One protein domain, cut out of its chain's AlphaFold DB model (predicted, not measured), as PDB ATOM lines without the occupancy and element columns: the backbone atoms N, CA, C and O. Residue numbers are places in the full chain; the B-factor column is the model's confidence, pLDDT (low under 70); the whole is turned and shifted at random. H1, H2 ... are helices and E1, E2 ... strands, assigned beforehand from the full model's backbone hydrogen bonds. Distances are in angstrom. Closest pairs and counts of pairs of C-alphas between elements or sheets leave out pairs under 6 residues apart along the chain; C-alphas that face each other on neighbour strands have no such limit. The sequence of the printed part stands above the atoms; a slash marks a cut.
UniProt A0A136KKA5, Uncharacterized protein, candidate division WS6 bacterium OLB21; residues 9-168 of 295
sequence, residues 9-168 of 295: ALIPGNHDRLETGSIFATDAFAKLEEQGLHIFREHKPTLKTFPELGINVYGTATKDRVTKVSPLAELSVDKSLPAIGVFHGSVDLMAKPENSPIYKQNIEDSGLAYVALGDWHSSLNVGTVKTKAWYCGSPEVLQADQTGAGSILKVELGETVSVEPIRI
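This is residues 9 to 168 of the 295 residues of an uncharacterized protein of candidate division WS6 bacterium OLB21 (UniProt A0A136KKA5). Amid long loops, with little regular structure, a strongly twisted sheet of E2 to E6 is partly faced by the hairpin E7 and E8, a small sandwich, with H1 and E1 beyond edge E2. The 160 printed residues run H1 E1 E2 E3 E4 H2 E5 E6 E7 E8, class mixed, 56 in named elements. The whole is compact, radius of gyration of the C-alphas 15.4 A, spanning 42 by 39 by 33 A.

Start at the hairpin E2, residues 46 to 50, and E3, residues 55 to 59, antiparallel: N 48 and O 57 are 2.8 A apart. E4, residues 83 to 88, E5, residues 114 to 118, and E6, residues 132 to 135, continue the sheet in that order, each parallel to the strand before; look at N 86 and O 58, 2.8 A, N 116 and O 85, 2.8 A, and N 117 and O 134, 2.9 A. E4, H2, residues 104 to 109, and E5 are a strand-helix-strand unit, parallel neighbours with a helix between, its crossover right-handed; H2 only grazes the sheet. E7, residues 151 to 157, and E8, residues 161 to 167, an antiparallel hairpin with N 154 and O 164 2.9 A apart, form the sandwich's second sheet; the parts of the two sheets that face each other are 9.9 A apart centre to centre. H1, residues 27 to 34, is not on the five-stranded sheet; E1, residues 37 to 39, pairs with no named strand. In H1 and H2 every O i to N i+4 pair is within hydrogen-bond range.

Find C-alpha 27 at (-43.047, -27.850, 33.532), where H1 begins; E8 runs 19.5 A to C-alpha 167 at (-15.752, -22.360, 18.795).

The printed part has no cut; the links E3 to E4, E4 to H2, E5 to E6 and E6 to E7 are long, and pLDDT is under 70 at residues 93 to 98.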
ATOM      1  N   ALA A   9     -28.832 -35.830  26.569       97.44
ATOM      2  CA  ALA A   9     -28.581 -36.361  27.901       97.44
ATOM      3  C   ALA A   9     -28.012 -35.234  28.769       97.44
ATOM      4  O   ALA A   9     -27.102 -34.528  28.337       97.44
ATOM      5  N   LEU A  10     -28.558 -35.055  29.968       96.81
ATOM      6  CA  LEU A  10     -28.202 -33.958  30.865       96.81
ATOM      7  C   LEU A  10     -28.050 -34.458  32.299       96.81
ATOM      8  O   LEU A  10     -28.856 -35.257  32.777       96.81
ATOM      9  N   ILE A  11     -27.041 -33.942  32.995       95.75
ATOM     10  CA  ILE A  11     -26.846 -34.148  34.430       95.75
ATOM     11  C   ILE A  11     -26.959 -32.803  35.168       95.75
ATOM     12  O   ILE A  11     -26.439 -31.804  34.670       95.75
ATOM     13  N   PRO A  12     -27.598 -32.758  36.347       93.12
ATOM     14  CA  PRO A  12     -27.437 -31.672  37.311       93.12
ATOM     15  C   PRO A  12     -25.985 -31.566  37.800       93.12
ATOM     16  O   PRO A  12     -25.408 -32.575  38.226       93.12
ATOM     17  N   GLY A  13     -25.411 -30.363  37.770       89.31
ATOM     18  CA  GLY A  13     -24.102 -30.041  38.336       89.31
ATOM     19  C   GLY A  13     -24.183 -29.490  39.765       89.31
ATOM     20  O   GLY A  13     -25.206 -29.568  40.446       89.31
ATOM     21  N   ASN A  14     -23.072 -28.932  40.251       86.19
ATOM     22  CA  ASN A  14     -22.951 -28.364  41.601       86.19
ATOM     23  C   ASN A  14     -23.648 -26.992  41.778       86.19
ATOM     24  O   ASN A  14     -23.997 -26.619  42.903       86.19
ATOM     25  N   HIS A  15     -23.872 -26.240  40.699       86.81
ATOM     26  CA  HIS A  15     -24.505 -24.914  40.731       86.81
ATOM     27  C   HIS A  15     -26.019 -24.942  40.480       86.81
ATOM     28  O   HIS A  15     -26.728 -24.057  40.951       86.81
ATOM     29  N   ASP A  16     -26.520 -25.974  39.810       86.81
ATOM     30  CA  ASP A  16     -27.917 -26.179  39.413       86.81
ATOM     31  C   ASP A  16     -28.521 -27.446  40.048       86.81
ATOM     32  O   ASP A  16     -29.444 -28.049  39.513       86.81
ATOM     33  N   ARG A  17     -28.007 -27.836  41.219       83.44
ATOM     34  CA  ARG A  17     -28.302 -29.080  41.952       83.44
ATOM     35  C   ARG A  17     -29.775 -29.498  41.969       83.44
ATOM     36  O   ARG A  17     -30.710 -28.693  41.997       83.44
ATOM     37  N   LEU A  18     -29.975 -30.813  42.043       84.94
ATOM     38  CA  LEU A  18     -31.297 -31.411  42.205       84.94
ATOM     39  C   LEU A  18     -31.784 -31.286  43.663       84.94
ATOM     40  O   LEU A  18     -31.713 -32.236  44.440       84.94
ATOM     41  N   GLU A  19     -32.282 -30.105  44.020       83.75
ATOM     42  CA  GLU A  19     -32.903 -29.795  45.312       83.75
ATOM     43  C   GLU A  19     -34.386 -29.406  45.173       83.75
ATOM     44  O   GLU A  19     -34.926 -29.294  44.068       83.75
ATOM     45  N   THR A  20     -35.083 -29.226  46.300       85.12
ATOM     46  CA  THR A  20     -36.481 -28.766  46.273       85.12
ATOM     47  C   THR A  20     -36.540 -27.380  45.634       85.12
ATOM     48  O   THR A  20     -35.872 -26.464  46.098       85.12
ATOM     49  N   GLY A  21     -37.336 -27.226  44.573       86.25
ATOM     50  CA  GLY A  21     -37.389 -25.988  43.786       86.25
ATOM     51  C   GLY A  21     -36.364 -25.907  42.648       86.25
ATOM     52  O   GLY A  21     -36.301 -24.881  41.975       86.25
ATOM     53  N   SER A  22     -35.594 -26.971  42.395       89.38
ATOM     54  CA  SER A  22     -34.682 -27.054  41.249       89.38
ATOM     55  C   SER A  22     -35.409 -26.816  39.922       89.38
ATOM     56  O   SER A  22     -36.533 -27.285  39.711       89.38
ATOM     57  N   ILE A  23     -34.724 -26.155  38.980       91.56
ATOM     58  CA  ILE A  23     -35.243 -25.885  37.631       91.56
ATOM     59  C   ILE A  23     -35.671 -27.169  36.912       91.56
ATOM     60  O   ILE A  23     -36.610 -27.157  36.117       91.56
ATOM     61  N   PHE A  24     -35.031 -28.297  37.236       92.06
ATOM     62  CA  PHE A  24     -35.308 -29.585  36.615       92.06
ATOM     63  C   PHE A  24     -36.661 -30.178  37.019       92.06
ATOM     64  O   PHE A  24     -37.057 -31.184  36.438       92.06
ATOM     65  N   ALA A  25     -37.348 -29.614  38.017       90.44
ATOM     66  CA  ALA A  25     -38.696 -30.016  38.425       90.44
ATOM     67  C   ALA A  25     -39.802 -29.145  37.796       90.44
ATOM     68  O   ALA A  25     -40.973 -29.311  38.122       90.44
ATOM     69  N   THR A  26     -39.446 -28.199  36.920       92.94
ATOM     70  CA  THR A  26     -40.409 -27.291  36.281       92.94
ATOM     71  C   THR A  26     -41.094 -27.922  35.065       92.94
ATOM     72  O   THR A  26     -40.505 -28.746  34.360       92.94
ATOM     73  N   ASP A  27     -42.301 -27.447  34.739       93.94
ATOM     74  CA  ASP A  27     -43.047 -27.850  33.532       93.94
ATOM     75  C   ASP A  27     -42.251 -27.637  32.234       93.94
ATOM     76  O   ASP A  27     -42.459 -28.333  31.241       93.94
ATOM     77  N   ALA A  28     -41.338 -26.660  32.218       93.06
ATOM     78  CA  ALA A  28     -40.484 -26.396  31.068       93.06
ATOM     79  C   ALA A  28     -39.555 -27.583  30.773       93.06
ATOM     80  O   ALA A  28     -39.450 -28.000  29.620       93.06
ATOM     81  N   PHE A  29     -38.927 -28.158  31.803       93.94
ATOM     82  CA  PHE A  29     -38.079 -29.338  31.646       93.94
ATOM     83  C   PHE A  29     -38.895 -30.602  31.390       93.94
ATOM     84  O   PHE A  29     -38.491 -31.391  30.542       93.94
ATOM     85  N   ALA A  30     -40.077 -30.747  31.999       92.94
ATOM     86  CA  ALA A  30     -40.984 -31.854  31.685       92.94
ATOM     87  C   ALA A  30     -41.331 -31.898  30.181       92.94
ATOM     88  O   ALA A  30     -41.182 -32.932  29.532       92.94
ATOM     89  N   LYS A  31     -41.664 -30.743  29.584       93.19
ATOM     90  CA  LYS A  31     -41.907 -30.620  28.134       93.19
ATOM     91  C   LYS A  31     -40.675 -30.923  27.277       93.19
ATOM     92  O   LYS A  31     -40.820 -31.363  26.139       93.19
ATOM     93  N   LEU A  32     -39.466 -30.647  27.770       93.69
ATOM     94  CA  LEU A  32     -38.232 -31.004  27.063       93.69
ATOM     95  C   LEU A  32     -37.959 -32.509  27.138       93.69
ATOM     96  O   LEU A  32     -37.494 -33.078  26.151       93.69
ATOM     97  N   GLU A  33     -38.275 -33.160  28.262       93.12
ATOM     98  CA  GLU A  33     -38.153 -34.617  28.405       93.12
ATOM     99  C   GLU A  33     -39.083 -35.350  27.423       93.12
ATOM    100  O   GLU A  33     -38.658 -36.288  26.746       93.12
ATOM    101  N   GLU A  34     -40.296 -34.832  27.208       91.69
ATOM    102  CA  GLU A  34     -41.209 -35.300  26.149       91.69
ATOM    103  C   GLU A  34     -40.638 -35.120  24.726       91.69
ATOM    104  O   GLU A  34     -41.003 -35.856  23.809       91.69
ATOM    105  N   GLN A  35     -39.719 -34.168  24.527       90.75
ATOM    106  CA  GLN A  35     -39.089 -33.862  23.233       90.75
ATOM    107  C   GLN A  35     -37.745 -34.575  23.013       90.75
ATOM    108  O   GLN A  35     -37.100 -34.342  21.992       90.75
ATOM    109  N   GLY A  36     -37.317 -35.453  23.927       90.81
ATOM    110  CA  GLY A  36     -36.091 -36.245  23.774       90.81
ATOM    111  C   GLY A  36     -34.917 -35.828  24.661       90.81
ATOM    112  O   GLY A  36     -33.812 -36.343  24.465       90.81
ATOM    113  N   LEU A  37     -35.139 -34.943  25.637       95.44
ATOM    114  CA  LEU A  37     -34.222 -34.757  26.759       95.44
ATOM    115  C   LEU A  37     -34.340 -35.934  27.737       95.44
ATOM    116  O   LEU A  37     -35.427 -36.414  28.038       95.44
ATOM    117  N   HIS A  38     -33.216 -36.380  28.277       96.88
ATOM    118  CA  HIS A  38     -33.164 -37.277  29.416       96.88
ATOM    119  C   HIS A  38     -32.297 -36.658  30.506       96.88
ATOM    120  O   HIS A  38     -31.136 -36.327  30.260       96.88
ATOM    121  N   ILE A  39     -32.864 -36.511  31.701       96.56
ATOM    122  CA  ILE A  39     -32.172 -35.936  32.853       96.56
ATOM    123  C   ILE A  39     -31.826 -37.064  33.820       96.56
ATOM    124  O   ILE A  39     -32.716 -37.728  34.354       96.56
ATOM    125  N   PHE A  40     -30.538 -37.265  34.085       96.06
ATOM    126  CA  PHE A  40     -30.099 -38.191  35.126       96.06
ATOM    127  C   PHE A  40     -30.298 -37.528  36.491       96.06
ATOM    128  O   PHE A  40     -29.833 -36.415  36.714       96.06
ATOM    129  N   ARG A  41     -31.015 -38.186  37.408       93.69
ATOM    130  CA  ARG A  41     -31.431 -37.606  38.707       93.69
ATOM    131  C   ARG A  41     -30.895 -38.364  39.925       93.69
ATOM    132  O   ARG A  41     -31.046 -37.915  41.065       93.69
ATOM    133  N   GLU A  42     -30.259 -39.504  39.687       92.56
ATOM    134  CA  GLU A  42     -29.717 -40.360  40.735       92.56
ATOM    135  C   GLU A  42     -28.309 -39.930  41.143       92.56
ATOM    136  O   GLU A  42     -27.508 -39.505  40.316       92.56
ATOM    137  N   HIS A  43     -27.998 -40.081  42.434       89.00
ATOM    138  CA  HIS A  43     -26.676 -39.765  42.999       89.00
ATOM    139  C   HIS A  43     -25.674 -40.922  42.843       89.00
ATOM    140  O   HIS A  43     -24.731 -41.062  43.616       89.00
ATOM    141  N   LYS A  44     -25.936 -41.786  41.862       92.38
ATOM    142  CA  LYS A  44     -25.105 -42.901  41.421       92.38
ATOM    143  C   LYS A  44     -25.244 -43.043  39.902       92.38
ATOM    144  O   LYS A  44     -26.281 -42.625  39.371       92.38
ATOM    145  N   PRO A  45     -24.271 -43.661  39.213       96.06
ATOM    146  CA  PRO A  45     -24.362 -43.884  37.780       96.06
ATOM    147  C   PRO A  45     -25.628 -44.649  37.403       96.06
ATOM    148  O   PRO A  45     -25.908 -45.728  37.926       96.06
ATOM    149  N   THR A  46     -26.389 -44.091  36.469       97.50
ATOM    150  CA  THR A  46     -27.573 -44.735  35.890       97.50
ATOM    151  C   THR A  46     -27.480 -44.763  34.376       97.50
ATOM    152  O   THR A  46     -26.881 -43.877  33.770       97.50
ATOM    153  N   LEU A  47     -28.040 -45.814  33.774       97.62
ATOM    154  CA  LEU A  47     -28.002 -46.061  32.338       97.62
ATOM    155  C   LEU A  47     -29.254 -45.508  31.652       97.62
ATOM    156  O   LEU A  47     -30.380 -45.816  32.043       97.62
ATOM    157  N   LYS A  48     -29.039 -44.807  30.542       97.69
ATOM    158  CA  LYS A  48     -30.030 -44.546  29.505       97.69
ATOM    159  C   LYS A  48     -29.538 -45.105  28.173       97.69
ATOM    160  O   LYS A  48     -28.563 -44.618  27.609       97.69
ATOM    161  N   THR A  49     -30.249 -46.090  27.641       97.19
ATOM    162  CA  THR A  49     -30.026 -46.574  26.273       97.19
ATOM    163  C   THR A  49     -30.801 -45.708  25.280       97.19
ATOM    164  O   THR A  49     -31.970 -45.378  25.519       97.19
ATOM    165  N   PHE A  50     -30.158 -45.375  24.159       94.88
ATOM    166  CA  PHE A  50     -30.773 -44.769  22.975       94.88
ATOM    167  C   PHE A  50     -30.692 -45.776  21.817       94.88
ATOM    168  O   PHE A  50     -29.719 -45.753  21.058       94.88
ATOM    169  N   PRO A  51     -31.661 -46.709  21.696       93.62
ATOM    170  CA  PRO A  51     -31.594 -47.806  20.728       93.62
ATOM    171  C   PRO A  51     -31.480 -47.337  19.277       93.62
ATOM    172  O   PRO A  51     -30.765 -47.940  18.488       93.62
ATOM    173  N   GLU A  52     -32.143 -46.232  18.939       93.00
ATOM    174  CA  GLU A  52     -32.120 -45.610  17.615       93.00
ATOM    175  C   GLU A  52     -30.739 -45.070  17.218       93.00
ATOM    176  O   GLU A  52     -30.466 -44.895  16.034       93.00
ATOM    177  N   LEU A  53     -29.873 -44.827  18.206       93.25
ATOM    178  CA  LEU A  53     -28.482 -44.420  18.015       93.25
ATOM    179  C   LEU A  53     -27.500 -45.575  18.261       93.25
ATOM    180  O   LEU A  53     -26.315 -45.426  17.985       93.25
ATOM    181  N   GLY A  54     -27.965 -46.711  18.795       95.38
ATOM    182  CA  GLY A  54     -27.111 -47.843  19.150       95.38
ATOM    183  C   GLY A  54     -26.087 -47.524  20.244       95.38
ATOM    184  O   GLY A  54     -24.993 -48.078  20.217       95.38
ATOM    185  N   ILE A  55     -26.414 -46.631  21.188       96.31
ATOM    186  CA  ILE A  55     -25.501 -46.225  22.269       96.31
ATOM    187  C   ILE A  55     -26.130 -46.355  23.656       96.31
ATOM    188  O   ILE A  55     -27.346 -46.227  23.842       96.31
ATOM    189  N   ASN A  56     -25.252 -46.516  24.639       97.88
ATOM    190  CA  ASN A  56     -25.556 -46.389  26.055       97.88
ATOM    191  C   ASN A  56     -24.983 -45.071  26.591       97.88
ATOM    192  O   ASN A  56     -23.856 -44.700  26.275       97.88
ATOM    193  N   VAL A  57     -25.742 -44.365  27.426       98.31
ATOM    194  CA  VAL A  57     -25.268 -43.168  28.128       98.31
ATOM    195  C   VAL A  57     -25.423 -43.376  29.624       98.31
ATOM    196  O   VAL A  57     -26.505 -43.715  30.101       98.31
ATOM    197  N   TYR A  58     -24.339 -43.168  30.359       98.56
ATOM    198  CA  TYR A  58     -24.297 -43.218  31.810       98.56
ATOM    199  C   TYR A  58     -24.182 -41.808  32.369       98.56
ATOM    200  O   TYR A  58     -23.356 -41.029  31.897       98.56
ATOM    201  N   GLY A  59     -24.972 -41.495  33.390       97.50
ATOM    202  CA  GLY A  59     -24.902 -40.206  34.065       97.50
ATOM    203  C   GLY A  59     -25.185 -40.301  35.557       97.50
ATOM    204  O   GLY A  59     -25.918 -41.184  36.014       97.50
ATOM    205  N   THR A  60     -24.596 -39.364  36.296       94.94
ATOM    206  CA  THR A  60     -24.750 -39.212  37.746       94.94
ATOM    207  C   THR A  60     -25.074 -37.755  38.048       94.94
ATOM    208  O   THR A  60     -24.335 -36.860  37.640       94.94
ATOM    209  N   ALA A  61     -26.170 -37.507  38.763       91.75
ATOM    210  CA  ALA A  61     -26.518 -36.170  39.224       91.75
ATOM    211  C   ALA A  61     -25.652 -35.765  40.416       91.75
ATOM    212  O   ALA A  61     -25.431 -36.571  41.320       91.75
ATOM    213  N   THR A  62     -25.258 -34.496  40.474       81.69
ATOM    214  CA  THR A  62     -24.692 -33.895  41.688       81.69
ATOM    215  C   THR A  62     -25.824 -33.309  42.541       81.69
ATOM    216  O   THR A  62     -26.612 -32.489  42.067       81.69
ATOM    217  N   LYS A  63     -25.950 -33.745  43.803       73.19
ATOM    218  CA  LYS A  63     -26.928 -33.209  44.779       73.19
ATOM    219  C   LYS A  63     -26.267 -32.336  45.843       73.19
ATOM    220  O   LYS A  63     -26.891 -31.394  46.325       73.19
ATOM    221  N   ASP A  64     -24.999 -32.588  46.151       77.56
ATOM    222  CA  ASP A  64     -24.238 -31.822  47.138       77.56
ATOM    223  C   ASP A  64     -23.392 -30.730  46.478       77.56
ATOM    224  O   ASP A  64     -22.870 -30.903  45.380       77.56
ATOM    225  N   ARG A  65     -23.220 -29.585  47.153       71.12
ATOM    226  CA  ARG A  65     -22.324 -28.520  46.659       71.12
ATOM    227  C   ARG A  65     -20.865 -28.974  46.653       71.12
ATOM    228  O   ARG A  65     -20.108 -28.584  45.772       71.12
ATOM    229  N   VAL A  66     -20.500 -29.755  47.668       76.88
ATOM    230  CA  VAL A  66     -19.174 -30.338  47.854       76.88
ATOM    231  C   VAL A  66     -19.350 -31.797  48.248       76.88
ATOM    232  O   VAL A  66     -20.011 -32.081  49.246       76.88
ATOM    233  N   THR A  67     -18.743 -32.714  47.502       82.06
ATOM    234  CA  THR A  67     -18.715 -34.141  47.837       82.06
ATOM    235  C   THR A  67     -17.334 -34.738  47.610       82.06
ATOM    236  O   THR A  67     -16.563 -34.293  46.765       82.06
ATOM    237  N   LYS A  68     -17.011 -35.767  48.397       85.75
ATOM    238  CA  LYS A  68     -15.786 -36.570  48.254       85.75
ATOM    239  C   LYS A  68     -16.027 -37.875  47.499       85.75
ATOM    240  O   LYS A  68     -15.098 -38.657  47.321       85.75
ATOM    241  N   VAL A  69     -17.269 -38.132  47.100       88.00
ATOM    242  CA  VAL A  69     -17.644 -39.333  46.358       88.00
ATOM    243  C   VAL A  69     -17.441 -39.064  44.874       88.00
ATOM    244  O   VAL A  69     -17.867 -38.033  44.360       88.00
ATOM    245  N   SER A  70     -16.773 -39.990  44.191       91.19
ATOM    246  CA  SER A  70     -16.598 -39.896  42.746       91.19
ATOM    247  C   SER A  70     -17.942 -40.068  42.031       91.19
ATOM    248  O   SER A  70     -18.676 -40.997  42.371       91.19
ATOM    249  N   PRO A  71     -18.256 -39.274  40.992       93.12
ATOM    250  CA  PRO A  71     -19.452 -39.497  40.179       93.12
ATOM    251  C   PRO A  71     -19.395 -40.809  39.378       93.12
ATOM    252  O   PRO A  71     -20.428 -41.246  38.875       93.12
ATOM    253  N   LEU A  72     -18.216 -41.440  39.280       94.44
ATOM    254  CA  LEU A  72     -18.001 -42.766  38.690       94.44
ATOM    255  C   LEU A  72     -18.057 -43.896  39.736       94.44
ATOM    256  O   LEU A  72     -17.850 -45.059  39.386       94.44
ATOM    257  N   ALA A  73     -18.296 -43.590  41.015       92.12
ATOM    258  CA  ALA A  73     -18.410 -44.616  42.044       92.12
ATOM    259  C   ALA A  73     -19.512 -45.616  41.668       92.12
ATOM    260  O   ALA A  73     -20.595 -45.221  41.249       92.12
ATOM    261  N   GLU A  74     -19.217 -46.912  41.801       92.75
ATOM    262  CA  GLU A  74     -20.139 -48.008  41.459       92.75
ATOM    263  C   GLU A  74     -20.522 -48.089  39.967       92.75
ATOM    264  O   GLU A  74     -21.437 -48.831  39.604       92.75
ATOM    265  N   LEU A  75     -19.821 -47.371  39.078       96.75
ATOM    266  CA  LEU A  75     -20.063 -47.467  37.642       96.75
ATOM    267  C   LEU A  75     -19.801 -48.898  37.153       96.75
ATOM    268  O   LEU A  75     -18.705 -49.439  37.293       96.75
ATOM    269  N   SER A  76     -20.813 -49.478  36.514       94.94
ATOM    270  CA  SER A  76     -20.719 -50.752  35.811       94.94
ATOM    271  C   SER A  76     -21.255 -50.572  34.396       94.94
ATOM    272  O   SER A  76     -22.446 -50.318  34.195       94.94
ATOM    273  N   VAL A  77     -20.352 -50.647  33.417       96.12
ATOM    274  CA  VAL A  77     -20.678 -50.433  32.006       96.12
ATOM    275  C   VAL A  77     -21.032 -51.755  31.338       96.12
ATOM    276  O   VAL A  77     -20.237 -52.697  31.328       96.12
ATOM    277  N   ASP A  78     -22.215 -51.794  30.730       92.88
ATOM    278  CA  ASP A  78     -22.594 -52.828  29.781       92.88
ATOM    279  C   ASP A  78     -21.864 -52.582  28.455       92.88
ATOM    280  O   ASP A  78     -22.032 -51.541  27.817       92.88
ATOM    281  N   LYS A  79     -21.054 -53.562  28.051       89.38
ATOM    282  CA  LYS A  79     -20.213 -53.522  26.850       89.38
ATOM    283  C   LYS A  79     -20.944 -53.993  25.585       89.38
ATOM    284  O   LYS A  79     -20.298 -54.177  24.557       89.38
ATOM    285  N   SER A  80     -22.257 -54.221  25.656       93.44
ATOM    286  CA  SER A  80     -23.086 -54.611  24.508       93.44
ATOM    287  C   SER A  80     -23.167 -53.532  23.420       93.44
ATOM    288  O   SER A  80     -23.297 -53.861  22.242       93.44
ATOM    289  N   LEU A  81     -23.055 -52.255  23.805       95.69
ATOM    290  CA  LEU A  81     -23.069 -51.086  22.925       95.69
ATOM    291  C   LEU A  81     -21.958 -50.102  23.328       95.69
ATOM    292  O   LEU A  81     -21.554 -50.090  24.494       95.69
ATOM    293  N   PRO A  82     -21.491 -49.230  22.415       95.88
ATOM    294  CA  PRO A  82     -20.647 -48.098  22.780       95.88
ATOM    295  C   PRO A  82     -21.292 -47.262  23.893       95.88
ATOM    296  O   PRO A  82     -22.460 -46.872  23.797       95.88
ATOM    297  N   ALA A  83     -20.526 -46.997  24.951       97.31
ATOM    298  CA  ALA A  83     -21.013 -46.317  26.144       97.31
ATOM    299  C   ALA A  83     -20.342 -44.952  26.338       97.31
ATOM    300  O   ALA A  83     -19.116 -44.843  26.307       97.31
ATOM    301  N   ILE A  84     -21.144 -43.917  26.575       98.25
ATOM    302  CA  ILE A  84     -20.692 -42.558  26.884       98.25
ATOM    303  C   ILE A  84     -20.969 -42.275  28.359       98.25
ATOM    304  O   ILE A  84     -22.064 -42.548  28.841       98.25
ATOM    305  N   GLY A  85     -20.000 -41.713  29.074       98.19
ATOM    306  CA  GLY A  85     -20.214 -41.176  30.416       98.19
ATOM    307  C   GLY A  85     -20.427 -39.671  30.376       98.19
ATOM    308  O   GLY A  85     -19.676 -38.977  29.698       98.19
ATOM    309  N   VAL A  86     -21.410 -39.165  31.113       98.19
ATOM    310  CA  VAL A  86     -21.634 -37.734  31.339       98.19
ATOM    311  C   VAL A  86     -21.545 -37.494  32.840       98.19
ATOM    312  O   VAL A  86     -22.409 -37.947  33.593       98.19
ATOM    313  N   PHE A  87     -20.491 -36.812  33.288       96.12
ATOM    314  CA  PHE A  87     -20.219 -36.608  34.714       96.12
ATOM    315  C   PHE A  87     -19.759 -35.181  35.015       96.12
ATOM    316  O   PHE A  87     -19.279 -34.461  34.142       96.12
ATOM    317  N   HIS A  88     -19.913 -34.769  36.270       94.31
ATOM    318  CA  HIS A  88     -19.506 -33.456  36.754       94.31
ATOM    319  C   HIS A  88     -18.618 -33.633  37.984       94.31
ATOM    320  O   HIS A  88     -19.026 -34.279  38.952       94.31
ATOM    321  N   GLY A  89     -17.408 -33.090  37.943       91.94
ATOM    322  CA  GLY A  89     -16.449 -33.203  39.035       91.94
ATOM    323  C   GLY A  89     -15.019 -32.998  38.578       91.94
ATOM    324  O   GLY A  89     -14.751 -32.973  37.381       91.94
ATOM    325  N   SER A  90     -14.102 -32.865  39.534       90.62
ATOM    326  CA  SER A  90     -12.721 -32.496  39.246       90.62
ATOM    327  C   SER A  90     -11.834 -33.729  39.046       90.62
ATOM    328  O   SER A  90     -11.738 -34.604  39.911       90.62
ATOM    329  N   VAL A  91     -11.128 -33.779  37.916       91.12
ATOM    330  CA  VAL A  91     -10.109 -34.804  37.647       91.12
ATOM    331  C   VAL A  91      -8.834 -34.475  38.420       91.12
ATOM    332  O   VAL A  91      -8.488 -33.305  38.583       91.12
ATOM    333  N   ASP A  92      -8.123 -35.500  38.882       83.25
ATOM    334  CA  ASP A  92      -6.836 -35.418  39.579       83.25
ATOM    335  C   ASP A  92      -5.689 -34.883  38.692       83.25
ATOM    336  O   ASP A  92      -4.748 -35.580  38.318       83.25
ATOM    337  N   LEU A  93      -5.765 -33.597  38.344       68.56
ATOM    338  CA  LEU A  93      -4.732 -32.866  37.604       68.56
ATOM    339  C   LEU A  93      -3.755 -32.122  38.525       68.56
ATOM    340  O   LEU A  93      -2.619 -31.865  38.134       68.56
ATOM    341  N   MET A  94      -4.192 -31.796  39.744       54.84
ATOM    342  CA  MET A  94      -3.390 -31.211  40.822       54.84
ATOM    343  C   MET A  94      -3.428 -32.116  42.059       54.84
ATOM    344  O   MET A  94      -4.188 -33.081  42.103       54.84
ATOM    345  N   ALA A  95      -2.599 -31.816  43.067       52.44
ATOM    346  CA  ALA A  95      -2.299 -32.716  44.186       52.44
ATOM    347  C   ALA A  95      -3.528 -33.301  44.913       52.44
ATOM    348  O   ALA A  95      -3.402 -34.392  45.472       52.44
ATOM    349  N   LYS A  96      -4.697 -32.629  44.899       54.69
ATOM    350  CA  LYS A  96      -5.996 -33.205  45.294       54.69
ATOM    351  C   LYS A  96      -7.160 -32.561  44.520       54.69
ATOM    352  O   LYS A  96      -7.261 -31.338  44.548       54.69
ATOM    353  N   PRO A  97      -8.060 -33.341  43.895       62.06
ATOM    354  CA  PRO A  97      -9.346 -32.825  43.423       62.06
ATOM    355  C   PRO A  97     -10.206 -32.350  44.607       62.06
ATOM    356  O   PRO A  97     -10.318 -33.049  45.617       62.06
ATOM    357  N   GLU A  98     -10.777 -31.149  44.501       67.00
ATOM    358  CA  GLU A  98     -11.480 -30.484  45.610       67.00
ATOM    359  C   GLU A  98     -12.939 -30.938  45.751       67.00
ATOM    360  O   GLU A  98     -13.446 -31.035  46.872       67.00
ATOM    361  N   ASN A  99     -13.602 -31.253  44.631       78.25
ATOM    362  CA  ASN A  99     -15.019 -31.600  44.587       78.25
ATOM    363  C   ASN A  99     -15.302 -32.741  43.599       78.25
ATOM    364  O   ASN A  99     -14.763 -32.747  42.494       78.25
ATOM    365  N   SER A 100     -16.159 -33.693  43.986       86.44
ATOM    366  CA  SER A 100     -16.573 -34.836  43.154       86.44
ATOM    367  C   SER A 100     -15.377 -35.502  42.452       86.44
ATOM    368  O   SER A 100     -15.300 -35.490  41.224       86.44
ATOM    369  N   PRO A 101     -14.397 -36.034  43.206       91.06
ATOM    370  CA  PRO A 101     -13.094 -36.383  42.661       91.06
ATOM    371  C   PRO A 101     -13.181 -37.497  41.612       91.06
ATOM    372  O   PRO A 101     -13.812 -38.535  41.829       91.06
ATOM    373  N   ILE A 102     -12.509 -37.308  40.481       92.50
ATOM    374  CA  ILE A 102     -12.400 -38.302  39.409       92.50
ATOM    375  C   ILE A 102     -10.924 -38.645  39.226       92.50
ATOM    376  O   ILE A 102     -10.129 -37.817  38.794       92.50
ATOM    377  N   TYR A 103     -10.546 -39.880  39.536       91.62
ATOM    378  CA  TYR A 103      -9.179 -40.335  39.301       91.62
ATOM    379  C   TYR A 103      -9.024 -40.804  37.855       91.62
ATOM    380  O   TYR A 103      -9.870 -41.551  37.353       91.62
ATOM    381  N   LYS A 104      -7.918 -40.442  37.192       91.94
ATOM    382  CA  LYS A 104      -7.614 -40.900  35.821       91.94
ATOM    383  C   LYS A 104      -7.710 -42.416  35.648       91.94
ATOM    384  O   LYS A 104      -8.197 -42.878  34.617       91.94
ATOM    385  N   GLN A 105      -7.322 -43.188  36.663       91.94
ATOM    386  CA  GLN A 105      -7.442 -44.647  36.630       91.94
ATOM    387  C   GLN A 105      -8.905 -45.106  36.499       91.94
ATOM    388  O   GLN A 105      -9.193 -46.037  35.755       91.94
ATOM    389  N   ASN A 106      -9.856 -44.420  37.148       93.12
ATOM    390  CA  ASN A 106     -11.277 -44.749  37.008       93.12
ATOM    391  C   ASN A 106     -11.799 -44.459  35.598       93.12
ATOM    392  O   ASN A 106     -12.637 -45.206  35.104       93.12
ATOM    393  N   ILE A 107     -11.294 -43.414  34.935       95.31
ATOM    394  CA  ILE A 107     -11.606 -43.135  33.525       95.31
ATOM    395  C   ILE A 107     -11.075 -44.267  32.638       95.31
ATOM    396  O   ILE A 107     -11.807 -44.775  31.785       95.31
ATOM    397  N   GLU A 108      -9.827 -44.686  32.851       94.94
ATOM    398  CA  GLU A 108      -9.196 -45.761  32.081       94.94
ATOM    399  C   GLU A 108      -9.930 -47.099  32.217       94.94
ATOM    400  O   GLU A 108     -10.175 -47.768  31.213       94.94
ATOM    401  N   ASP A 109     -10.329 -47.457  33.436       94.81
ATOM    402  CA  ASP A 109     -10.949 -48.750  33.736       94.81
ATOM    403  C   ASP A 109     -12.477 -48.755  33.556       94.81
ATOM    404  O   ASP A 109     -13.105 -49.812  33.634       94.81
ATOM    405  N   SER A 110     -13.086 -47.594  33.284       95.88
ATOM    406  CA  SER A 110     -14.546 -47.435  33.197       95.88
ATOM    407  C   SER A 110     -15.211 -48.322  32.140       95.88
ATOM    408  O   SER A 110     -16.378 -48.676  32.281       95.88
ATOM    409  N   GLY A 111     -14.497 -48.666  31.063       95.44
ATOM    410  CA  GLY A 111     -15.074 -49.333  29.895       95.44
ATOM    411  C   GLY A 111     -15.940 -48.422  29.017       95.44
ATOM    412  O   GLY A 111     -16.610 -48.923  28.116       95.44
ATOM    413  N   LEU A 112     -15.932 -47.108  29.263       97.19
ATOM    414  CA  LEU A 112     -16.593 -46.112  28.422       97.19
ATOM    415  C   LEU A 112     -15.769 -45.845  27.155       97.19
ATOM    416  O   LEU A 112     -14.542 -45.838  27.191       97.19
ATOM    417  N   ALA A 113     -16.445 -45.567  26.042       96.38
ATOM    418  CA  ALA A 113     -15.808 -45.107  24.810       96.38
ATOM    419  C   ALA A 113     -15.375 -43.633  24.919       96.38
ATOM    420  O   ALA A 113     -14.316 -43.244  24.426       96.38
ATOM    421  N   TYR A 114     -16.187 -42.813  25.591       98.06
ATOM    422  CA  TYR A 114     -15.926 -41.393  25.803       98.06
ATOM    423  C   TYR A 114     -16.508 -40.914  27.135       98.06
ATOM    424  O   TYR A 114     -17.578 -41.367  27.546       98.06
ATOM    425  N   VAL A 115     -15.826 -39.973  27.788       98.25
ATOM    426  CA  VAL A 115     -16.296 -39.316  29.013       98.25
ATOM    427  C   VAL A 115     -16.416 -37.807  28.791       98.25
ATOM    428  O   VAL A 115     -15.413 -37.106  28.641       98.25
ATOM    429  N   ALA A 116     -17.651 -37.312  28.789       98.12
ATOM    430  CA  ALA A 116     -17.986 -35.896  28.801       98.12
ATOM    431  C   ALA A 116     -17.975 -35.385  30.246       98.12
ATOM    432  O   ALA A 116     -18.762 -35.851  31.077       98.12
ATOM    433  N   LEU A 117     -17.088 -34.438  30.543       96.50
ATOM    434  CA  LEU A 117     -16.925 -33.870  31.877       96.50
ATOM    435  C   LEU A 117     -17.352 -32.397  31.923       96.50
ATOM    436  O   LEU A 117     -17.091 -31.626  30.998       96.50
ATOM    437  N   GLY A 118     -17.974 -32.006  33.034       93.94
ATOM    438  CA  GLY A 118     -18.181 -30.615  33.452       93.94
ATOM    439  C   GLY A 118     -17.542 -30.344  34.818       93.94
ATOM    440  O   GLY A 118     -17.115 -31.302  35.456       93.94
ATOM    441  N   ASP A 119     -17.518 -29.068  35.238       91.19
ATOM    442  CA  ASP A 119     -16.877 -28.466  36.444       91.19
ATOM    443  C   ASP A 119     -15.697 -27.551  36.061       91.19
ATOM    444  O   ASP A 119     -15.565 -26.444  36.575       91.19
ATOM    445  N   TRP A 120     -14.893 -27.943  35.067       91.62
ATOM    446  CA  TRP A 120     -13.795 -27.114  34.561       91.62
ATOM    447  C   TRP A 120     -14.258 -26.142  33.466       91.62
ATOM    448  O   TRP A 120     -14.924 -26.539  32.508       91.62
ATOM    449  N   HIS A 121     -13.880 -24.864  33.571       92.31
ATOM    450  CA  HIS A 121     -14.346 -23.818  32.651       92.31
ATOM    451  C   HIS A 121     -13.537 -23.713  31.346       92.31
ATOM    452  O   HIS A 121     -13.975 -23.051  30.408       92.31
ATOM    453  N   SER A 122     -12.398 -24.388  31.221       92.19
ATOM    454  CA  SER A 122     -11.620 -24.427  29.972       92.19
ATOM    455  C   SER A 122     -11.788 -25.756  29.238       92.19
ATOM    456  O   SER A 122     -11.952 -26.807  29.852       92.19
ATOM    457  N   SER A 123     -11.700 -25.749  27.912       94.50
ATOM    458  CA  SER A 123     -11.582 -26.989  27.151       94.50
ATOM    459  C   SER A 123     -10.269 -27.683  27.514       94.50
ATOM    460  O   SER A 123      -9.192 -27.104  27.355       94.50
ATOM    461  N   LEU A 124     -10.348 -28.923  27.991       94.69
ATOM    462  CA  LEU A 124      -9.183 -29.654  28.480       94.69
ATOM    463  C   LEU A 124      -9.326 -31.159  28.251       94.69
ATOM    464  O   LEU A 124     -10.287 -31.782  28.702       94.69
ATOM    465  N   ASN A 125      -8.326 -31.752  27.597       95.50
ATOM    466  CA  ASN A 125      -8.206 -33.199  27.465       95.50
ATOM    467  C   ASN A 125      -7.623 -33.793  28.747       95.50
ATOM    468  O   ASN A 125      -6.500 -33.475  29.140       95.50
ATOM    469  N   VAL A 126      -8.376 -34.693  29.364       95.19
ATOM    470  CA  VAL A 126      -7.987 -35.408  30.584       95.19
ATOM    471  C   VAL A 126      -8.089 -36.922  30.426       95.19
ATOM    472  O   VAL A 126      -8.018 -37.661  31.407       95.19
ATOM    473  N   GLY A 127      -8.258 -37.381  29.186       94.06
ATOM    474  CA  GLY A 127      -8.335 -38.788  28.839       94.06
ATOM    475  C   GLY A 127      -7.020 -39.527  29.040       94.06
ATOM    476  O   GLY A 127      -5.955 -38.950  29.267       94.06
ATOM    477  N   THR A 128      -7.110 -40.841  28.907       93.44
ATOM    478  CA  THR A 128      -5.974 -41.757  28.928       93.44
ATOM    479  C   THR A 128      -5.705 -42.291  27.525       93.44
ATOM    480  O   THR A 128      -6.349 -41.905  26.543       93.44
ATOM    481  N   VAL A 129      -4.732 -43.195  27.409       89.94
ATOM    482  CA  VAL A 129      -4.467 -43.899  26.147       89.94
ATOM    483  C   VAL A 129      -5.681 -44.734  25.725       89.94
ATOM    484  O   VAL A 129      -5.976 -44.803  24.534       89.94
ATOM    485  N   LYS A 130      -6.398 -45.335  26.687       91.56
ATOM    486  CA  LYS A 130      -7.536 -46.225  26.416       91.56
ATOM    487  C   LYS A 130      -8.865 -45.485  26.281       91.56
ATOM    488  O   LYS A 130      -9.661 -45.853  25.426       91.56
ATOM    489  N   THR A 131      -9.088 -44.447  27.088       95.38
ATOM    490  CA  THR A 131     -10.398 -43.790  27.189       95.38
ATOM    491  C   THR A 131     -10.263 -42.289  26.994       95.38
ATOM    492  O   THR A 131      -9.559 -41.613  27.747       95.38
ATOM    493  N   LYS A 132     -10.958 -41.731  25.999       96.44
ATOM    494  CA  LYS A 132     -11.001 -40.280  25.789       96.44
ATOM    495  C   LYS A 132     -11.918 -39.636  26.829       96.44
ATOM    496  O   LYS A 132     -13.055 -40.064  26.998       96.44
ATOM    497  N   ALA A 133     -11.438 -38.587  27.488       97.69
ATOM    498  CA  ALA A 133     -12.209 -37.813  28.451       97.69
ATOM    499  C   ALA A 133     -11.865 -36.335  28.319       97.69
ATOM    500  O   ALA A 133     -10.689 -35.988  28.189       97.69
ATOM    501  N   TRP A 134     -12.876 -35.475  28.316       97.69
ATOM    502  CA  TRP A 134     -12.674 -34.049  28.101       97.69
ATOM    503  C   TRP A 134     -13.626 -33.212  28.935       97.69
ATOM    504  O   TRP A 134     -14.806 -33.536  29.049       97.69
ATOM    505  N   TYR A 135     -13.114 -32.081  29.407       96.75
ATOM    506  CA  TYR A 135     -13.938 -30.919  29.705       96.75
ATOM    507  C   TYR A 135     -14.134 -30.120  28.422       96.75
ATOM    508  O   TYR A 135     -13.157 -29.844  27.723       96.75
ATOM    509  N   CYS A 136     -15.373 -29.740  28.108       95.88
ATOM    510  CA  CYS A 136     -15.652 -28.822  26.995       95.88
ATOM    511  C   CYS A 136     -15.392 -27.351  27.354       95.88
ATOM    512  O   CYS A 136     -15.171 -26.537  26.459       95.88
ATOM    513  N   GLY A 137     -15.366 -27.030  28.648       94.62
ATOM    514  CA  GLY A 137     -15.276 -25.664  29.147       94.62
ATOM    515  C   GLY A 137     -16.626 -24.944  29.186       94.62
ATOM    516  O   GLY A 137     -17.678 -25.506  28.882       94.62
ATOM    517  N   SER A 138     -16.600 -23.676  29.589       94.56
ATOM    518  CA  SER A 138     -17.771 -22.802  29.572       94.56
ATOM    519  C   SER A 138     -18.103 -22.379  28.134       94.56
ATOM    520  O   SER A 138     -17.188 -22.193  27.336       94.56
ATOM    521  N   PRO A 139     -19.387 -22.170  27.778       93.50
ATOM    522  CA  PRO A 139     -19.789 -21.757  26.426       93.50
ATOM    523  C   PRO A 139     -19.397 -20.310  26.079       93.50
ATOM    524  O   PRO A 139     -19.404 -19.939  24.908       93.50
ATOM    525  N   GLU A 140     -18.993 -19.518  27.071       93.44
ATOM    526  CA  GLU A 140     -18.424 -18.182  26.903       93.44
ATOM    527  C   GLU A 140     -17.300 -17.943  27.922       93.44
ATOM    528  O   GLU A 140     -17.185 -18.678  28.906       93.44
ATOM    529  N   VAL A 141     -16.471 -16.928  27.681       91.62
ATOM    530  CA  VAL A 141     -15.464 -16.438  28.635       91.62
ATOM    531  C   VAL A 141     -16.124 -15.978  29.941       91.62
ATOM    532  O   VAL A 141     -17.079 -15.201  29.923       91.62
ATOM    533  N   LEU A 142     -15.585 -16.437  31.072       88.69
ATOM    534  CA  LEU A 142     -16.008 -16.060  32.424       88.69
ATOM    535  C   LEU A 142     -14.969 -15.193  33.151       88.69
ATOM    536  O   LEU A 142     -15.332 -14.464  34.072       88.69
ATOM    537  N   GLN A 143     -13.688 -15.282  32.773       85.38
ATOM    538  CA  GLN A 143     -12.583 -14.541  33.395       85.38
ATOM    539  C   GLN A 143     -11.630 -13.979  32.334       85.38
ATOM    540  O   GLN A 143     -11.437 -14.584  31.281       85.38
ATOM    541  N   ALA A 144     -11.029 -12.821  32.620       79.00
ATOM    542  CA  ALA A 144     -10.196 -12.078  31.669       79.00
ATOM    543  C   ALA A 144      -8.856 -12.756  31.333       79.00
ATOM    544  O   ALA A 144      -8.209 -12.335  30.391       79.00
ATOM    545  N   ASP A 145      -8.446 -13.790  32.065       80.94
ATOM    546  CA  ASP A 145      -7.242 -14.603  31.833       80.94
ATOM    547  C   ASP A 145      -7.578 -16.058  31.450       80.94
ATOM    548  O   ASP A 145      -6.705 -16.929  31.382       80.94
ATOM    549  N   GLN A 146      -8.853 -16.345  31.173       84.12
ATOM    550  CA  GLN A 146      -9.302 -17.689  30.843       84.12
ATOM    551  C   GLN A 146      -8.889 -18.086  29.423       84.12
ATOM    552  O   GLN A 146      -9.260 -17.452  28.436       84.12
ATOM    553  N   THR A 147      -8.204 -19.220  29.305       84.69
ATOM    554  CA  THR A 147      -7.880 -19.840  28.014       84.69
ATOM    555  C   THR A 147      -8.828 -20.999  27.708       84.69
ATOM    556  O   THR A 147      -9.391 -21.617  28.611       84.69
ATOM    557  N   GLY A 148      -9.044 -21.298  26.425       85.94
ATOM    558  CA  GLY A 148      -9.839 -22.458  26.000       85.94
ATOM    559  C   GLY A 148     -11.340 -22.374  26.307       85.94
ATOM    560  O   GLY A 148     -11.989 -23.413  26.385       85.94
ATOM    561  N   ALA A 149     -11.894 -21.177  26.506       91.00
ATOM    562  CA  ALA A 149     -13.323 -20.973  26.724       91.00
ATOM    563  C   ALA A 149     -14.135 -20.953  25.416       91.00
ATOM    564  O   ALA A 149     -13.618 -20.811  24.306       91.00
ATOM    565  N   GLY A 150     -15.449 -21.064  25.580       93.19
ATOM    566  CA  GLY A 150     -16.488 -20.907  24.574       93.19
ATOM    567  C   GLY A 150     -16.383 -21.821  23.371       93.19
ATOM    568  O   GLY A 150     -16.598 -21.404  22.229       93.19
ATOM    569  N   SER A 151     -16.064 -23.075  23.650       93.06
ATOM    570  CA  SER A 151     -16.134 -24.154  22.682       93.06
ATOM    571  C   SER A 151     -17.183 -25.171  23.113       93.06
ATOM    572  O   SER A 151     -17.463 -25.345  24.296       93.06
ATOM    573  N   ILE A 152     -17.752 -25.863  22.135       96.12
ATOM    574  CA  ILE A 152     -18.347 -27.183  22.334       96.12
ATOM    575  C   ILE A 152     -17.388 -28.223  21.765       96.12
ATOM    576  O   ILE A 152     -16.502 -27.893  20.977       96.12
ATOM    577  N   LEU A 153     -17.572 -29.485  22.131       97.69
ATOM    578  CA  LEU A 153     -16.805 -30.582  21.551       97.69
ATOM    579  C   LEU A 153     -17.710 -31.387  20.625       97.69
ATOM    580  O   LEU A 153     -18.714 -31.944  21.069       97.69
ATOM    581  N   LYS A 154     -17.344 -31.469  19.346       97.75
ATOM    582  CA  LYS A 154     -17.906 -32.464  18.434       97.75
ATOM    583  C   LYS A 154     -17.099 -33.746  18.600       97.75
ATOM    584  O   LYS A 154     -15.885 -33.750  18.406       97.75
ATOM    585  N   VAL A 155     -17.779 -34.818  18.981       98.00
ATOM    586  CA  VAL A 155     -17.166 -36.124  19.231       98.00
ATOM    587  C   VAL A 155     -17.720 -37.111  18.224       98.00
ATOM    588  O   VAL A 155     -18.937 -37.273  18.129       98.00
ATOM    589  N   GLU A 156     -16.840 -37.774  17.484       97.06
ATOM    590  CA  GLU A 156     -17.228 -38.826  16.548       97.06
ATOM    591  C   GLU A 156     -16.791 -40.175  17.128       97.06
ATOM    592  O   GLU A 156     -15.614 -40.403  17.420       97.06
ATOM    593  N   LEU A 157     -17.769 -41.057  17.344       94.38
ATOM    594  CA  LEU A 157     -17.548 -42.411  17.843       94.38
ATOM    595  C   LEU A 157     -17.449 -43.370  16.652       94.38
ATOM    596  O   LEU A 157     -18.466 -43.736  16.065       94.38
ATOM    597  N   GLY A 158     -16.227 -43.762  16.291       89.62
ATOM    598  CA  GLY A 158     -15.946 -44.804  15.299       89.62
ATOM    599  C   GLY A 158     -15.072 -45.917  15.881       89.62
ATOM    600  O   GLY A 158     -15.087 -46.159  17.086       89.62
ATOM    601  N   GLU A 159     -14.255 -46.562  15.040       87.44
ATOM    602  CA  GLU A 159     -13.195 -47.483  15.507       87.44
ATOM    603  C   GLU A 159     -12.224 -46.793  16.475       87.44
ATOM    604  O   GLU A 159     -11.685 -47.405  17.394       87.44
ATOM    605  N   THR A 160     -12.031 -45.489  16.271       90.88
ATOM    606  CA  THR A 160     -11.361 -44.596  17.209       90.88
ATOM    607  C   THR A 160     -12.273 -43.414  17.518       90.88
ATOM    608  O   THR A 160     -13.123 -43.043  16.707       90.88
ATOM    609  N   VAL A 161     -12.107 -42.834  18.706       95.81
ATOM    610  CA  VAL A 161     -12.849 -41.640  19.125       95.81
ATOM    611  C   VAL A 161     -12.056 -40.394  18.752       95.81
ATOM    612  O   VAL A 161     -10.943 -40.194  19.256       95.81
ATOM    613  N   SER A 162     -12.636 -39.551  17.898       96.38
ATOM    614  CA  SER A 162     -12.098 -38.234  17.552       96.38
ATOM    615  C   SER A 162     -12.855 -37.139  18.309       96.38
ATOM    616  O   SER A 162     -14.040 -37.271  18.617       96.38
ATOM    617  N   VAL A 163     -12.145 -36.069  18.666       97.69
ATOM    618  CA  VAL A 163     -12.706 -34.926  19.395       97.69
ATOM    619  C   VAL A 163     -12.231 -33.652  18.713       97.69
ATOM    620  O   VAL A 163     -11.027 -33.407  18.636       97.69
ATOM    621  N   GLU A 164     -13.175 -32.854  18.230       97.12
ATOM    622  CA  GLU A 164     -12.940 -31.572  17.571       97.12
ATOM    623  C   GLU A 164     -13.587 -30.447  18.396       97.12
ATOM    624  O   GLU A 164     -14.818 -30.404  18.519       97.12
ATOM    625  N   PRO A 165     -12.796 -29.527  18.975       95.94
ATOM    626  CA  PRO A 165     -13.331 -28.315  19.576       95.94
ATOM    627  C   PRO A 165     -13.907 -27.383  18.506       95.94
ATOM    628  O   PRO A 165     -13.204 -26.971  17.586       95.94
ATOM    629  N   ILE A 166     -15.179 -27.014  18.652       95.94
ATOM    630  CA  ILE A 166     -15.866 -26.046  17.794       95.94
ATOM    631  C   ILE A 166     -16.131 -24.789  18.613       95.94
ATOM    632  O   ILE A 166     -16.872 -24.816  19.599       95.94
ATOM    633  N   ARG A 167     -15.543 -23.673  18.182       92.69
ATOM    634  CA  ARG A 167     -15.752 -22.360  18.795       92.69
ATOM    635  C   ARG A 167     -17.189 -21.889  18.555       92.69
ATOM    636  O   ARG A 167     -17.610 -21.777  17.408       92.69
ATOM    637  N   ILE A 168     -17.911 -21.586  19.635       94.56
ATOM    638  CA  ILE A 168     -19.285 -21.049  19.585       94.56
ATOM    639  C   ILE A 168     -19.460 -19.728  20.332       94.56
ATOM    640  O   ILE A 168     -20.395 -18.990  20.042       94.56
TER     641      ILE A 168